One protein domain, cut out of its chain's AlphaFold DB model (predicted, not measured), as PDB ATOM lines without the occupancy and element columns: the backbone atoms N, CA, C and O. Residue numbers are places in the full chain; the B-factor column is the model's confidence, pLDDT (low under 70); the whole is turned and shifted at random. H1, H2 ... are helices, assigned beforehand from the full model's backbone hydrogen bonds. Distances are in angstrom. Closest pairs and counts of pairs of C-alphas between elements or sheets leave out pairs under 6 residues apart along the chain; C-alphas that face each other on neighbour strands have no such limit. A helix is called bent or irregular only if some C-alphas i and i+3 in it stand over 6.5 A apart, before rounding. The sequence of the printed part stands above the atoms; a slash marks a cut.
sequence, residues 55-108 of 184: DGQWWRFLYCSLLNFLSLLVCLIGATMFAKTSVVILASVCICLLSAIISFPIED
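Overview. This is residues 55 to 108 of the 184 residues of the protein "Hypothetical protein" of Timema bartmani (UniProt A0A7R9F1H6). Two long helices, H1 and then H2, meet near their ends at a tight turn and open out from it as a flat V. The longer arm is H2, and the space between the two arms is empty. The printed part has 54 residues with two named helices and no named strand, and its class is all helix. It is extended, with a radius of gyration of the C-alphas of 16.5 A and spans of 44 by 36 by 7 A.

Along the chain. H1, residues 57 to 77, runs 30.8 A from C-alpha 57 at (24.669, -9.829, -5.322). H2, residues 79 to 106, runs 41.1 A to C-alpha 106 at (40.463, 24.782, -3.947). H2 is neither bent nor irregular, but only just: C-alphas 102 and 105 are 6.3 A apart.

Arrangement. H1 and H2 touch only at the corner, through residues 74 to 75 and 81 to 82 alone; the closest C-alphas, of Cys 75 and Phe 82, are 5.8 A apart. Their lines stand at a steep tilt of 53 degrees, opposite ways. Every O i to N i+4 pair is within hydrogen-bond range in H1, and 21 of 24 are in H2.

Size, cuts and confidence. The two C-alphas farthest apart, of Leu 76 and Asp 108, are 47.7 A apart. The printed part has no cut, and the link from H1 to H2 is tight. Mean pLDDT of the printed part is 76.3; residue 55, residues 78 to 81, residue 83 and residues 104 to 108 are under 70.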
ATOM      1  N   ASP A  55      26.554  -6.548 -12.710       64.25
ATOM      2  CA  ASP A  55      26.208  -6.109 -11.363       64.25
ATOM      3  C   ASP A  55      25.132  -7.042 -10.783       64.25
ATOM      4  O   ASP A  55      24.064  -7.238 -11.366       64.25
ATOM      5  N   GLY A  56      25.440  -7.693  -9.664       75.75
ATOM      6  CA  GLY A  56      24.536  -8.610  -8.974       75.75
ATOM      7  C   GLY A  56      25.103  -9.042  -7.624       75.75
ATOM      8  O   GLY A  56      26.319  -9.047  -7.430       75.75
ATOM      9  N   GLN A  57      24.241  -9.420  -6.673       76.00
ATOM     10  CA  GLN A  57      24.669  -9.829  -5.322       76.00
ATOM     11  C   GLN A  57      25.685 -10.985  -5.359       76.00
ATOM     12  O   GLN A  57      26.702 -10.936  -4.672       76.00
ATOM     13  N   TRP A  58      25.454 -11.975  -6.228       84.88
ATOM     14  CA  TRP A  58      26.360 -13.109  -6.431       84.88
ATOM     15  C   TRP A  58      27.692 -12.715  -7.071       84.88
ATOM     16  O   TRP A  58      28.737 -13.210  -6.662       84.88
ATOM     17  N   TRP A  59      27.678 -11.783  -8.026       80.81
ATOM     18  CA  TRP A  59      28.902 -11.275  -8.647       80.81
ATOM     19  C   TRP A  59      29.756 -10.487  -7.654       80.81
ATOM     20  O   TRP A  59      30.954 -10.731  -7.554       80.81
ATOM     21  N   ARG A  60      29.137  -9.630  -6.829       79.19
ATOM     22  CA  ARG A  60      29.819  -8.916  -5.735       79.19
ATOM     23  C   ARG A  60      30.460  -9.882  -4.740       79.19
ATOM     24  O   ARG A  60      31.602  -9.671  -4.341       79.19
ATOM     25  N   PHE A  61      29.753 -10.955  -4.385       85.94
ATOM     26  CA  PHE A  61      30.298 -12.006  -3.529       85.94
ATOM     27  C   PHE A  61      31.521 -12.681  -4.167       85.94
ATOM     28  O   PHE A  61      32.574 -12.744  -3.533       85.94
ATOM     29  N   LEU A  62      31.426 -13.098  -5.435       85.50
ATOM     30  CA  LEU A  62      32.537 -13.722  -6.161       85.50
ATOM     31  C   LEU A  62      33.762 -12.805  -6.270       85.50
ATOM     32  O   LEU A  62      34.881 -13.275  -6.067       85.50
ATOM     33  N   TYR A  63      33.575 -11.508  -6.534       82.44
ATOM     34  CA  TYR A  63      34.683 -10.550  -6.577       82.44
ATOM     35  C   TYR A  63      35.382 -10.426  -5.218       82.44
ATOM     36  O   TYR A  63      36.610 -10.483  -5.163       82.44
ATOM     37  N   CYS A  64      34.629 -10.333  -4.117       83.88
ATOM     38  CA  CYS A  64      35.203 -10.311  -2.769       83.88
ATOM     39  C   CYS A  64      35.967 -11.603  -2.446       83.88
ATOM     40  O   CYS A  64      37.088 -11.543  -1.940       83.88
ATOM     41  N   SER A  65      35.398 -12.770  -2.761       88.50
ATOM     42  CA  SER A  65      36.051 -14.064  -2.525       88.50
ATOM     43  C   SER A  65      37.336 -14.219  -3.337       88.50
ATOM     44  O   SER A  65      38.345 -14.670  -2.796       88.50
ATOM     45  N   LEU A  66      37.330 -13.805  -4.607       88.88
ATOM     46  CA  LEU A  66      38.508 -13.854  -5.470       88.88
ATOM     47  C   LEU A  66      39.616 -12.921  -4.963       88.88
ATOM     48  O   LEU A  66      40.764 -13.343  -4.860       88.88
ATOM     49  N   LEU A  67      39.285 -11.680  -4.588       83.75
ATOM     50  CA  LEU A  67      40.252 -10.729  -4.019       83.75
ATOM     51  C   LEU A  67      40.851 -11.225  -2.696       83.75
ATOM     52  O   LEU A  67      42.053 -11.068  -2.464       83.75
ATOM     53  N   ASN A  68      40.039 -11.866  -1.851       83.44
ATOM     54  CA  ASN A  68      40.513 -12.490  -0.618       83.44
ATOM     55  C   ASN A  68      41.476 -13.651  -0.914       83.44
ATOM     56  O   ASN A  68      42.539 -13.757  -0.306       83.44
ATOM     57  N   PHE A  69      41.144 -14.487  -1.899       89.56
ATOM     58  CA  PHE A  69      41.995 -15.597  -2.321       89.56
ATOM     59  C   PHE A  69      43.333 -15.117  -2.902       89.56
ATOM     60  O   PHE A  69      44.382 -15.651  -2.552       89.56
ATOM     61  N   LEU A  70      43.329 -14.067  -3.729       83.69
ATOM     62  CA  LEU A  70      44.556 -13.460  -4.251       83.69
ATOM     63  C   LEU A  70      45.424 -12.880  -3.128       83.69
ATOM     64  O   LEU A  70      46.633 -13.103  -3.119       83.69
ATOM     65  N   SER A  71      44.811 -12.193  -2.159       77.44
ATOM     66  CA  SER A  71      45.521 -11.694  -0.974       77.44
ATOM     67  C   SER A  71      46.172 -12.837  -0.188       77.44
ATOM     68  O   SER A  71      47.322 -12.718   0.225       77.44
ATOM     69  N   LEU A  72      45.491 -13.981  -0.063       82.50
ATOM     70  CA  LEU A  72      46.032 -15.183   0.575       82.50
ATOM     71  C   LEU A  72      47.222 -15.777  -0.199       82.50
ATOM     72  O   LEU A  72      48.228 -16.129   0.416       82.50
ATOM     73  N   LEU A  73      47.153 -15.843  -1.531       81.88
ATOM     74  CA  LEU A  73      48.273 -16.312  -2.357       81.88
ATOM     75  C   LEU A  73      49.497 -15.395  -2.248       81.88
ATOM     76  O   LEU A  73      50.617 -15.887  -2.131       81.88
ATOM     77  N   VAL A  74      49.296 -14.073  -2.233       75.38
ATOM     78  CA  VAL A  74      50.384 -13.096  -2.042       75.38
ATOM     79  C   VAL A  74      51.058 -13.289  -0.684       75.38
ATOM     80  O   VAL A  74      52.286 -13.266  -0.606       75.38
ATOM     81  N   CYS A  75      50.281 -13.550   0.371       71.94
ATOM     82  CA  CYS A  75      50.826 -13.882   1.687       71.94
ATOM     83  C   CYS A  75      51.633 -15.192   1.680       71.94
ATOM     84  O   CYS A  75      52.630 -15.290   2.396       71.94
ATOM     85  N   LEU A  76      51.245 -16.178   0.861       74.88
ATOM     86  CA  LEU A  76      51.899 -17.491   0.777       74.88
ATOM     87  C   LEU A  76      53.211 -17.468  -0.030       74.88
ATOM     88  O   LEU A  76      54.125 -18.231   0.269       74.88
ATOM     89  N   ILE A  77      53.325 -16.573  -1.019       76.69
ATOM     90  CA  ILE A  77      54.541 -16.378  -1.837       76.69
ATOM     91  C   ILE A  77      55.684 -15.754  -1.014       76.69
ATOM     92  O   ILE A  77      56.857 -15.979  -1.315       76.69
ATOM     93  N   GLY A  78      55.372 -15.002   0.045       64.38
ATOM     94  CA  GLY A  78      56.371 -14.576   1.025       64.38
ATOM     95  C   GLY A  78      55.930 -13.406   1.903       64.38
ATOM     96  O   GLY A  78      55.502 -12.361   1.408       64.38
ATOM     97  N   ALA A  79      56.143 -13.534   3.217       65.69
ATOM     98  CA  ALA A  79      55.802 -12.515   4.217       65.69
ATOM     99  C   ALA A  79      56.459 -11.143   3.946       65.69
ATOM    100  O   ALA A  79      55.878 -10.093   4.221       65.69
ATOM    101  N   THR A  80      57.648 -11.131   3.336       62.59
ATOM    102  CA  THR A  80      58.370  -9.900   2.985       62.59
ATOM    103  C   THR A  80      57.671  -9.093   1.886       62.59
ATOM    104  O   THR A  80      57.735  -7.864   1.894       62.59
ATOM    105  N   MET A  81      56.978  -9.751   0.950       65.81
ATOM    106  CA  MET A  81      56.224  -9.062  -0.106       65.81
ATOM    107  C   MET A  81      54.952  -8.428   0.454       65.81
ATOM    108  O   MET A  81      54.633  -7.295   0.103       65.81
ATOM    109  N   PHE A  82      54.289  -9.097   1.401       70.44
ATOM    110  CA  PHE A  82      53.119  -8.560   2.097       70.44
ATOM    111  C   PHE A  82      53.439  -7.271   2.873       70.44
ATOM    112  O   PHE A  82      52.706  -6.282   2.776       70.44
ATOM    113  N   ALA A  83      54.580  -7.235   3.569       68.44
ATOM    114  CA  ALA A  83      55.044  -6.033   4.262       68.44
ATOM    115  C   ALA A  83      55.321  -4.875   3.284       68.44
ATOM    116  O   ALA A  83      54.868  -3.751   3.504       68.44
ATOM    117  N   LYS A  84      55.998  -5.152   2.161       71.00
ATOM    118  CA  LYS A  84      56.272  -4.149   1.116       71.00
ATOM    119  C   LYS A  84      54.989  -3.599   0.489       71.00
ATOM    120  O   LYS A  84      54.861  -2.386   0.339       71.00
ATOM    121  N   THR A  85      54.021  -4.457   0.175       74.56
ATOM    122  CA  THR A  85      52.720  -4.040  -0.371       74.56
ATOM    123  C   THR A  85      51.925  -3.201   0.629       74.56
ATOM    124  O   THR A  85      51.329  -2.200   0.241       74.56
ATOM    125  N   SER A  86      51.970  -3.538   1.921       74.62
ATOM    126  CA  SER A  86      51.287  -2.775   2.977       74.62
ATOM    127  C   SER A  86      51.801  -1.336   3.082       74.62
ATOM    128  O   SER A  86      51.008  -0.406   3.216       74.62
ATOM    129  N   VAL A  87      53.115  -1.128   2.933       74.06
ATOM    130  CA  VAL A  87      53.714   0.219   2.900       74.06
ATOM    131  C   VAL A  87      53.250   1.011   1.674       74.06
ATOM    132  O   VAL A  87      52.949   2.196   1.791       74.06
ATOM    133  N   VAL A  88      53.136   0.366   0.509       77.88
ATOM    134  CA  VAL A  88      52.620   1.010  -0.714       77.88
ATOM    135  C   VAL A  88      51.154   1.417  -0.549       77.88
ATOM    136  O   VAL A  88      50.786   2.529  -0.925       77.88
ATOM    137  N   ILE A  89      50.325   0.558   0.051       80.00
ATOM    138  CA  ILE A  89      48.917   0.871   0.338       80.00
ATOM    139  C   ILE A  89      48.826   2.041   1.322       80.00
ATOM    140  O   ILE A  89      48.074   2.980   1.072       80.00
ATOM    141  N   LEU A  90      49.624   2.036   2.394       77.69
ATOM    142  CA  LEU A  90      49.673   3.139   3.354       77.69
ATOM    143  C   LEU A  90      50.057   4.458   2.672       77.69
ATOM    144  O   LEU A  90      49.366   5.460   2.836       77.69
ATOM    145  N   ALA A  91      51.116   4.451   1.858       76.81
ATOM    146  CA  ALA A  91      51.546   5.626   1.106       76.81
ATOM    147  C   ALA A  91      50.446   6.125   0.154       76.81
ATOM    148  O   ALA A  91      50.158   7.320   0.120       76.81
ATOM    149  N   SER A  92      49.780   5.214  -0.563       77.50
ATOM    150  CA  SER A  92      48.647   5.542  -1.434       77.50
ATOM    151  C   SER A  92      47.504   6.195  -0.662       77.50
ATOM    152  O   SER A  92      46.987   7.220  -1.097       77.50
ATOM    153  N   VAL A  93      47.107   5.635   0.483       79.12
ATOM    154  CA  VAL A  93      46.025   6.185   1.313       79.12
ATOM    155  C   VAL A  93      46.396   7.570   1.832       79.12
ATOM    156  O   VAL A  93      45.568   8.476   1.761       79.12
ATOM    157  N   CYS A  94      47.638   7.775   2.276       79.00
ATOM    158  CA  CYS A  94      48.127   9.088   2.696       79.00
ATOM    159  C   CYS A  94      48.059  10.117   1.560       79.00
ATOM    160  O   CYS A  94      47.586  11.229   1.778       79.00
ATOM    161  N   ILE A  95      48.469   9.753   0.340       81.56
ATOM    162  CA  ILE A  95      48.377  10.638  -0.833       81.56
ATOM    163  C   ILE A  95      46.913  10.977  -1.136       81.56
ATOM    164  O   ILE A  95      46.582  12.148  -1.314       81.56
ATOM    165  N   CYS A  96      46.023   9.981  -1.153       72.94
ATOM    166  CA  CYS A  96      44.591  10.198  -1.364       72.94
ATOM    167  C   CYS A  96      43.977  11.093  -0.277       72.94
ATOM    168  O   CYS A  96      43.168  11.964  -0.590       72.94
ATOM    169  N   LEU A  97      44.380  10.916   0.984       78.62
ATOM    170  CA  LEU A  97      43.915  11.722   2.111       78.62
ATOM    171  C   LEU A  97      44.378  13.176   1.988       78.62
ATOM    172  O   LEU A  97      43.558  14.086   2.082       78.62
ATOM    173  N   LEU A  98      45.669  13.399   1.736       80.44
ATOM    174  CA  LEU A  98      46.220  14.740   1.521       80.44
ATOM    175  C   LEU A  98      45.533  15.422   0.337       80.44
ATOM    176  O   LEU A  98      45.116  16.573   0.438       80.44
ATOM    177  N   SER A  99      45.336  14.682  -0.753       74.56
ATOM    178  CA  SER A  99      44.610  15.142  -1.934       74.56
ATOM    179  C   SER A  99      43.171  15.555  -1.607       74.56
ATOM    180  O   SER A  99      42.712  16.594  -2.074       74.56
ATOM    181  N   ALA A 100      42.458  14.781  -0.784       76.00
ATOM    182  CA  ALA A 100      41.103  15.116  -0.357       76.00
ATOM    183  C   ALA A 100      41.070  16.377   0.523       76.00
ATOM    184  O   ALA A 100      40.228  17.245   0.304       76.00
ATOM    185  N   ILE A 101      42.008  16.517   1.467       76.62
ATOM    186  CA  ILE A 101      42.100  17.689   2.353       76.62
ATOM    187  C   ILE A 101      42.382  18.961   1.547       76.62
ATOM    188  O   ILE A 101      41.717  19.976   1.743       76.62
ATOM    189  N   ILE A 102      43.327  18.892   0.607       74.50
ATOM    190  CA  ILE A 102      43.700  20.013  -0.268       74.50
ATOM    191  C   ILE A 102      42.565  20.360  -1.251       74.50
ATOM    192  O   ILE A 102      42.445  21.508  -1.670       74.50
ATOM    193  N   SER A 103      41.685  19.409  -1.582       71.31
ATOM    194  CA  SER A 103      40.544  19.656  -2.473       71.31
ATOM    195  C   SER A 103      39.484  20.587  -1.875       71.31
ATOM    196  O   SER A 103      38.822  21.287  -2.634       71.31
ATOM    197  N   PHE A 104      39.296  20.605  -0.551       69.50
ATOM    198  CA  PHE A 104      38.246  21.408   0.095       69.50
ATOM    199  C   PHE A 104      38.402  22.934  -0.055       69.50
ATOM    200  O   PHE A 104      37.384  23.588  -0.279       69.50
ATOM    201  N   PRO A 105      39.605  23.531   0.076       68.38
ATOM    202  CA  PRO A 105      39.791  24.969  -0.132       68.38
ATOM    203  C   PRO A 105      39.915  25.391  -1.605       68.38
ATOM    204  O   PRO A 105      39.776  26.576  -1.887       68.38
ATOM    205  N   ILE A 106      40.211  24.465  -2.526       66.38
ATOM    206  CA  ILE A 106      40.463  24.782  -3.947       66.38
ATOM    207  C   ILE A 106      39.196  24.652  -4.807       66.38
ATOM    208  O   ILE A 106      39.093  25.304  -5.843       66.38
ATOM    209  N   GLU A 107      38.242  23.800  -4.424       67.12
ATOM    210  CA  GLU A 107      37.038  23.571  -5.229       67.12
ATOM    211  C   GLU A 107      36.000  24.689  -5.015       67.12
ATOM    212  O   GLU A 107      35.483  24.880  -3.911       67.12
ATOM    213  N   ASP A 108      35.669  25.392  -6.101       64.81
ATOM    214  CA  ASP A 108      34.630  26.423  -6.134       64.81
ATOM    215  C   ASP A 108      33.218  25.843  -5.889       64.81
ATOM    216  O   ASP A 108      32.969  24.660  -6.162       64.81
TER     217      ASP A 108